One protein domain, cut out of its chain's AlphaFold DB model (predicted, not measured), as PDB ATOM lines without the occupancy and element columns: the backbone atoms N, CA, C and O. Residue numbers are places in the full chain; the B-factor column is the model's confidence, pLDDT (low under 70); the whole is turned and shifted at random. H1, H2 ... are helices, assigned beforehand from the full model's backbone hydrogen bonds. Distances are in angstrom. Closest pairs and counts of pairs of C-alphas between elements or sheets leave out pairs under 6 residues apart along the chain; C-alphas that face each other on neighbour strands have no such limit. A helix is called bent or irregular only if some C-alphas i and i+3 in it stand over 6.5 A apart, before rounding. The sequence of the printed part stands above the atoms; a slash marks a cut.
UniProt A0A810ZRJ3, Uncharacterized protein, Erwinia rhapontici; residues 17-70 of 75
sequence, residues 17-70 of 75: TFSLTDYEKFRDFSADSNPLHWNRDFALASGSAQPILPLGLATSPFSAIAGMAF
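Overview. This is residues 17 to 70 of the 75 residues of an uncharacterized protein of Erwinia rhapontici (UniProt A0A810ZRJ3). A loose, elongated model in which short H2 lies at one end of the longest axis and long H3 reaches to the other, while H1 is set off to one side of that axis, crosswise to H3 and near its first turns. Residues 63 to 69, in H3, stick out free as an arm. The 54 printed residues hold H1, H2 and H3 in that order and no named strand, an all-helix class. The whole is loose, with a radius of gyration of the C-alphas of 12.6 A and spans of 41 by 20 by 14 A.

Along the chain. H1, residues 20 to 30, begins at C-alpha 20 (19.535, -23.593, -30.007) and measures 15.1 A. H2, residues 40 to 45, measures 8.6 A. H3, residues 55 to 69, measures 21.3 A and ends at C-alpha 69 (4.646, -22.449, -8.899). It is irregular: C-alphas 58 and 61 are 7.2 A apart.

Arrangement. H1 and H3 are close but not clearly touching, about perpendicular at 85 degrees; their closest C-alphas, of Phe 26 and Leu 57, are 6.7 A apart. H2 is apart from H1 and from H3. Every O i to N i+4 pair is within hydrogen-bond range in H1 and H2, and 7 of 11 in H3.

Size, cuts and confidence. The farthest C-alphas, of Ala 45 and Phe 70, are 40.6 A apart. The printed part has no cut, and both links are short. No printed residue is under 70 in pLDDT.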
ATOM      1  N   THR A  17      17.727 -25.609 -18.787       95.81
ATOM      2  CA  THR A  17      18.684 -25.549 -19.890       95.81
ATOM      3  C   THR A  17      17.945 -25.149 -21.161       95.81
ATOM      4  O   THR A  17      16.896 -25.721 -21.469       95.81
ATOM      5  N   PHE A  18      18.492 -24.172 -21.882       96.25
ATOM      6  CA  PHE A  18      18.011 -23.759 -23.196       96.25
ATOM      7  C   PHE A  18      18.964 -24.256 -24.281       96.25
ATOM      8  O   PHE A  18      20.184 -24.177 -24.139       96.25
ATOM      9  N   SER A  19      18.387 -24.747 -25.367       95.75
ATOM     10  CA  SER A  19      19.071 -25.243 -26.559       95.75
ATOM     11  C   SER A  19      18.905 -24.271 -27.727       95.75
ATOM     12  O   SER A  19      18.018 -23.423 -27.694       95.75
ATOM     13  N   LEU A  20      19.690 -24.422 -28.800       94.38
ATOM     14  CA  LEU A  20      19.535 -23.593 -30.007       94.38
ATOM     15  C   LEU A  20      18.119 -23.671 -30.604       94.38
ATOM     16  O   LEU A  20      17.595 -22.663 -31.064       94.38
ATOM     17  N   THR A  21      17.451 -24.822 -30.497       96.00
ATOM     18  CA  THR A  21      16.049 -24.975 -30.914       96.00
ATOM     19  C   THR A  21      15.095 -24.074 -30.123       96.00
ATOM     20  O   THR A  21      14.082 -23.623 -30.654       96.00
ATOM     21  N   ASP A  22      15.388 -23.775 -28.855       97.06
ATOM     22  CA  ASP A  22      14.595 -22.814 -28.081       97.06
ATOM     23  C   ASP A  22      14.831 -21.375 -28.565       97.06
ATOM     24  O   ASP A  22      13.915 -20.556 -28.533       97.06
ATOM     25  N   TYR A  23      16.038 -21.074 -29.052       96.88
ATOM     26  CA  TYR A  23      16.405 -19.746 -29.547       96.88
ATOM     27  C   TYR A  23      15.718 -19.497 -30.893       96.88
ATOM     28  O   TYR A  23      15.176 -18.418 -31.111       96.88
ATOM     29  N   GLU A  24      15.675 -20.517 -31.758       95.44
ATOM     30  CA  GLU A  24      14.925 -20.514 -33.019       95.44
ATOM     31  C   GLU A  24      13.433 -20.260 -32.773       95.44
ATOM     32  O   GLU A  24      12.874 -19.304 -33.307       95.44
ATOM     33  N   LYS A  25      12.807 -21.026 -31.870       96.50
ATOM     34  CA  LYS A  25      11.398 -20.814 -31.490       96.50
ATOM     35  C   LYS A  25      11.148 -19.416 -30.935       96.50
ATOM     36  O   LYS A  25      10.125 -18.805 -31.239       96.50
ATOM     37  N   PHE A  26      12.057 -18.914 -30.098       97.00
ATOM     38  CA  PHE A  26      11.937 -17.572 -29.544       97.00
ATOM     39  C   PHE A  26      12.032 -16.510 -30.635       97.00
ATOM     40  O   PHE A  26      11.206 -15.601 -30.647       97.00
ATOM     41  N   ARG A  27      12.979 -16.632 -31.569       96.88
ATOM     42  CA  ARG A  27      13.098 -15.745 -32.733       96.88
ATOM     43  C   ARG A  27      11.809 -15.727 -33.553       96.88
ATOM     44  O   ARG A  27      11.327 -14.646 -33.878       96.88
ATOM     45  N   ASP A  28      11.247 -16.897 -33.847       96.81
ATOM     46  CA  ASP A  28      10.027 -17.016 -34.654       96.81
ATOM     47  C   ASP A  28       8.821 -16.354 -33.974       96.81
ATOM     48  O   ASP A  28       8.039 -15.663 -34.622       96.81
ATOM     49  N   PHE A  29       8.680 -16.529 -32.658       95.94
ATOM     50  CA  PHE A  29       7.568 -15.968 -31.890       95.94
ATOM     51  C   PHE A  29       7.725 -14.471 -31.580       95.94
ATOM     52  O   PHE A  29       6.756 -13.717 -31.643       95.94
ATOM     53  N   SER A  30       8.929 -14.038 -31.203       96.50
ATOM     54  CA  SER A  30       9.196 -12.673 -30.722       96.50
ATOM     55  C   SER A  30       9.592 -11.691 -31.826       96.50
ATOM     56  O   SER A  30       9.645 -10.489 -31.572       96.50
ATOM     57  N   ALA A  31       9.908 -12.195 -33.023       95.81
ATOM     58  CA  ALA A  31      10.559 -11.463 -34.109       95.81
ATOM     59  C   ALA A  31      11.947 -10.881 -33.758       95.81
ATOM     60  O   ALA A  31      12.505 -10.100 -34.538       95.81
ATOM     61  N   ASP A  32      12.547 -11.286 -32.631       96.44
ATOM     62  CA  ASP A  32      13.943 -10.985 -32.319       96.44
ATOM     63  C   ASP A  32      14.863 -11.761 -33.269       96.44
ATOM     64  O   ASP A  32      15.170 -12.941 -33.091       96.44
ATOM     65  N   SER A  33      15.283 -11.073 -34.324       96.00
ATOM     66  CA  SER A  33      16.156 -11.603 -35.366       96.00
ATOM     67  C   SER A  33      17.625 -11.234 -35.155       96.00
ATOM     68  O   SER A  33      18.429 -11.421 -36.072       96.00
ATOM     69  N   ASN A  34      18.009 -10.760 -33.962       96.94
ATOM     70  CA  ASN A  34      19.383 -10.362 -33.679       96.94
ATOM     71  C   ASN A  34      20.360 -11.535 -33.923       96.94
ATOM     72  O   ASN A  34      20.241 -12.587 -33.285       96.94
ATOM     73  N   PRO A  35      21.338 -11.385 -34.839       96.75
ATOM     74  CA  PRO A  35      22.247 -12.464 -35.219       96.75
ATOM     75  C   PRO A  35      23.127 -12.969 -34.072       96.75
ATOM     76  O   PRO A  35      23.593 -14.104 -34.151       96.75
ATOM     77  N   LEU A  36      23.289 -12.208 -32.979       97.25
ATOM     78  CA  LEU A  36      23.974 -12.680 -31.766       97.25
ATOM     79  C   LEU A  36      23.372 -13.969 -31.186       97.25
ATOM     80  O   LEU A  36      24.069 -14.706 -30.489       97.25
ATOM     81  N   HIS A  37      22.098 -14.247 -31.462       97.19
ATOM     82  CA  HIS A  37      21.371 -15.373 -30.881       97.19
ATOM     83  C   HIS A  37      21.338 -16.616 -31.775       97.19
ATOM     84  O   HIS A  37      20.997 -17.692 -31.305       97.19
ATOM     85  N   TRP A  38      21.702 -16.530 -33.054       94.19
ATOM     86  CA  TRP A  38      21.528 -17.672 -33.968       94.19
ATOM     87  C   TRP A  38      22.605 -17.794 -35.045       94.19
ATOM     88  O   TRP A  38      22.812 -18.880 -35.583       94.19
ATOM     89  N   ASN A  39      23.326 -16.717 -35.357       95.94
ATOM     90  CA  ASN A  39      24.413 -16.754 -36.322       95.94
ATOM     91  C   ASN A  39      25.743 -16.963 -35.587       95.94
ATOM     92  O   ASN A  39      26.238 -16.078 -34.889       95.94
ATOM     93  N   ARG A  40      26.327 -18.153 -35.758       96.12
ATOM     94  CA  ARG A  40      27.585 -18.532 -35.107       96.12
ATOM     95  C   ARG A  40      28.734 -17.594 -35.475       96.12
ATOM     96  O   ARG A  40      29.439 -17.141 -34.580       96.12
ATOM     97  N   ASP A  41      28.904 -17.295 -36.756       97.75
ATOM     98  CA  ASP A  41      30.034 -16.496 -37.238       97.75
ATOM     99  C   ASP A  41      29.935 -15.051 -36.747       97.75
ATOM    100  O   ASP A  41      30.918 -14.479 -36.284       97.75
ATOM    101  N   PHE A  42      28.724 -14.486 -36.755       97.94
ATOM    102  CA  PHE A  42      28.462 -13.158 -36.210       97.94
ATOM    103  C   PHE A  42      28.730 -13.101 -34.702       97.94
ATOM    104  O   PHE A  42      29.362 -12.158 -34.225       97.94
ATOM    105  N   ALA A  43      28.280 -14.105 -33.944       97.44
ATOM    106  CA  ALA A  43      28.512 -14.172 -32.502       97.44
ATOM    107  C   ALA A  43      30.014 -14.252 -32.172       97.44
ATOM    108  O   ALA A  43      30.487 -13.511 -31.307       97.44
ATOM    109  N   LEU A  44      30.765 -15.081 -32.907       97.81
ATOM    110  CA  LEU A  44      32.221 -15.207 -32.776       97.81
ATOM    111  C   LEU A  44      32.941 -13.898 -33.117       97.81
ATOM    112  O   LEU A  44      33.776 -13.434 -32.343       97.81
ATOM    113  N   ALA A  45      32.582 -13.268 -34.238       98.12
ATOM    114  CA  ALA A  45      33.135 -11.976 -34.645       98.12
ATOM    115  C   ALA A  45      32.819 -10.853 -33.641       98.12
ATOM    116  O   ALA A  45      33.589  -9.905 -33.509       98.12
ATOM    117  N   SER A  46      31.715 -10.984 -32.900       96.62
ATOM    118  CA  SER A  46      31.301 -10.057 -31.841       96.62
ATOM    119  C   SER A  46      31.946 -10.353 -30.477       96.62
ATOM    120  O   SER A  46      31.604  -9.710 -29.488       96.62
ATOM    121  N   GLY A  47      32.860 -11.329 -30.392       97.44
ATOM    122  CA  GLY A  47      33.597 -11.673 -29.170       97.44
ATOM    123  C   GLY A  47      32.894 -12.666 -28.238       97.44
ATOM    124  O   GLY A  47      33.413 -12.960 -27.162       97.44
ATOM    125  N   SER A  48      31.737 -13.209 -28.627       95.81
ATOM    126  CA  SER A  48      31.082 -14.294 -27.886       95.81
ATOM    127  C   SER A  48      31.644 -15.650 -28.314       95.81
ATOM    128  O   SER A  48      31.938 -15.859 -29.483       95.81
ATOM    129  N   ALA A  49      31.754 -16.615 -27.398       95.56
ATOM    130  CA  ALA A  49      32.256 -17.957 -27.737       95.56
ATOM    131  C   ALA A  49      31.282 -18.778 -28.613       95.56
ATOM    132  O   ALA A  49      31.677 -19.743 -29.267       95.56
ATOM    133  N   GLN A  50      29.999 -18.420 -28.588       95.50
ATOM    134  CA  GLN A  50      28.895 -19.060 -29.300       95.50
ATOM    135  C   GLN A  50      27.684 -18.112 -29.298       95.50
ATOM    136  O   GLN A  50      27.722 -17.111 -28.575       95.50
ATOM    137  N   PRO A  51      26.610 -18.409 -30.056       97.50
ATOM    138  CA  PRO A  51      25.364 -17.663 -29.939       97.50
ATOM    139  C   PRO A  51      24.875 -17.589 -28.488       97.50
ATOM    140  O   PRO A  51      24.870 -18.595 -27.775       97.50
ATOM    141  N   ILE A  52      24.497 -16.393 -28.045       97.12
ATOM    142  CA  ILE A  52      24.128 -16.130 -26.648       97.12
ATOM    143  C   ILE A  52      22.617 -16.231 -26.449       97.12
ATOM    144  O   ILE A  52      21.846 -15.908 -27.351       97.12
ATOM    145  N   LEU A  53      22.191 -16.645 -25.256       97.31
ATOM    146  CA  LEU A  53      20.776 -16.732 -24.892       97.31
ATOM    147  C   LEU A  53      20.106 -15.342 -24.960       97.31
ATOM    148  O   LEU A  53      20.589 -14.423 -24.293       97.31
ATOM    149  N   PRO A  54      18.994 -15.168 -25.703       97.31
ATOM    150  CA  PRO A  54      18.215 -13.932 -25.656       97.31
ATOM    151  C   PRO A  54      17.717 -13.639 -24.236       97.31
ATOM    152  O   PRO A  54      17.162 -14.518 -23.573       97.31
ATOM    153  N   LEU A  55      17.838 -12.391 -23.775       96.19
ATOM    154  CA  LEU A  55      17.403 -12.007 -22.424       96.19
ATOM    155  C   LEU A  55      15.894 -12.226 -22.210       96.19
ATOM    156  O   LEU A  55      15.468 -12.656 -21.135       96.19
ATOM    157  N   GLY A  56      15.079 -11.980 -23.240       95.44
ATOM    158  CA  GLY A  56      13.639 -12.242 -23.184       95.44
ATOM    159  C   GLY A  56      13.320 -13.728 -22.977       95.44
ATOM    160  O   GLY A  56      12.437 -14.068 -22.193       95.44
ATOM    161  N   LEU A  57      14.093 -14.624 -23.598       96.06
ATOM    162  CA  LEU A  57      13.957 -16.065 -23.385       96.06
ATOM    163  C   LEU A  57      14.446 -16.467 -21.987       96.06
ATOM    164  O   LEU A  57      13.754 -17.215 -21.296       96.06
ATOM    165  N   ALA A  58      15.585 -15.925 -21.543       95.50
ATOM    166  CA  ALA A  58      16.166 -16.205 -20.229       95.50
ATOM    167  C   ALA A  58      15.222 -15.853 -19.066       95.50
ATOM    168  O   ALA A  58      15.182 -16.561 -18.064       95.50
ATOM    169  N   THR A  59      14.448 -14.776 -19.208       94.12
ATOM    170  CA  THR A  59      13.505 -14.300 -18.182       94.12
ATOM    171  C   THR A  59      12.106 -14.904 -18.308       94.12
ATOM    172  O   THR A  59      11.324 -14.830 -17.359       94.12
ATOM    173  N   SER A  60      11.789 -15.562 -19.430       92.06
ATOM    174  CA  SER A  60      10.478 -16.180 -19.664       92.06
ATOM    175  C   SER A  60      10.003 -17.143 -18.558       92.06
ATOM    176  O   SER A  60       8.804 -17.123 -18.252       92.06
ATOM    177  N   PRO A  61      10.871 -17.920 -17.865       91.19
ATOM    178  CA  PRO A  61      10.424 -18.785 -16.779       91.19
ATOM    179  C   PRO A  61       9.831 -18.029 -15.588       91.19
ATOM    180  O   PRO A  61       9.024 -18.612 -14.874       91.19
ATOM    181  N   PHE A  62      10.155 -16.749 -15.369       88.94
ATOM    182  CA  PHE A  62       9.582 -15.986 -14.252       88.94
ATOM    183  C   PHE A  62       8.062 -15.882 -14.339       88.94
ATOM    184  O   PHE A  62       7.389 -16.004 -13.320       88.94
ATOM    185  N   SER A  63       7.517 -15.732 -15.548       86.81
ATOM    186  CA  SER A  63       6.068 -15.726 -15.762       86.81
ATOM    187  C   SER A  63       5.448 -17.084 -15.417       86.81
ATOM    188  O   SER A  63       4.463 -17.154 -14.684       86.81
ATOM    189  N   ALA A  64       6.074 -18.180 -15.861       83.69
ATOM    190  CA  ALA A  64       5.622 -19.534 -15.544       83.69
ATOM    191  C   ALA A  64       5.711 -19.836 -14.039       83.69
ATOM    192  O   ALA A  64       4.788 -20.409 -13.470       83.69
ATOM    193  N   ILE A  65       6.790 -19.413 -13.377       84.62
ATOM    194  CA  ILE A  65       6.976 -19.573 -11.931       84.62
ATOM    195  C   ILE A  65       5.906 -18.782 -11.179       84.62
ATOM    196  O   ILE A  65       5.219 -19.359 -10.339       84.62
ATOM    197  N   ALA A  66       5.713 -17.503 -11.515       83.06
ATOM    198  CA  ALA A  66       4.687 -16.664 -10.902       83.06
ATOM    199  C   ALA A  66       3.277 -17.253 -11.088       83.06
ATOM    200  O   ALA A  66       2.489 -17.304 -10.146       83.06
ATOM    201  N   GLY A  67       2.974 -17.737 -12.295       80.00
ATOM    202  CA  GLY A  67       1.659 -18.270 -12.642       80.00
ATOM    203  C   GLY A  67       1.359 -19.660 -12.076       80.00
ATOM    204  O   GLY A  67       0.220 -19.909 -11.701       80.00
ATOM    205  N   MET A  68       2.356 -20.550 -11.997       75.88
ATOM    206  CA  MET A  68       2.132 -21.992 -11.779       75.88
ATOM    207  C   MET A  68       2.828 -22.577 -10.545       75.88
ATOM    208  O   MET A  68       2.441 -23.641 -10.067       75.88
ATOM    209  N   ALA A  69       3.870 -21.926 -10.024       73.62
ATOM    210  CA  ALA A  69       4.646 -22.449  -8.899       73.62
ATOM    211  C   ALA A  69       4.455 -21.607  -7.634       73.62
ATOM    212  O   ALA A  69       4.142 -22.138  -6.568       73.62
ATOM    213  N   PHE A  70       4.621 -20.289  -7.749       74.69
ATOM    214  CA  PHE A  70       4.693 -19.371  -6.623       74.69
ATOM    215  C   PHE A  70       4.199 -17.969  -7.028       74.69
ATOM    216  O   PHE A  70       4.968 -17.238  -7.648       74.69
TER     217      PHE A  70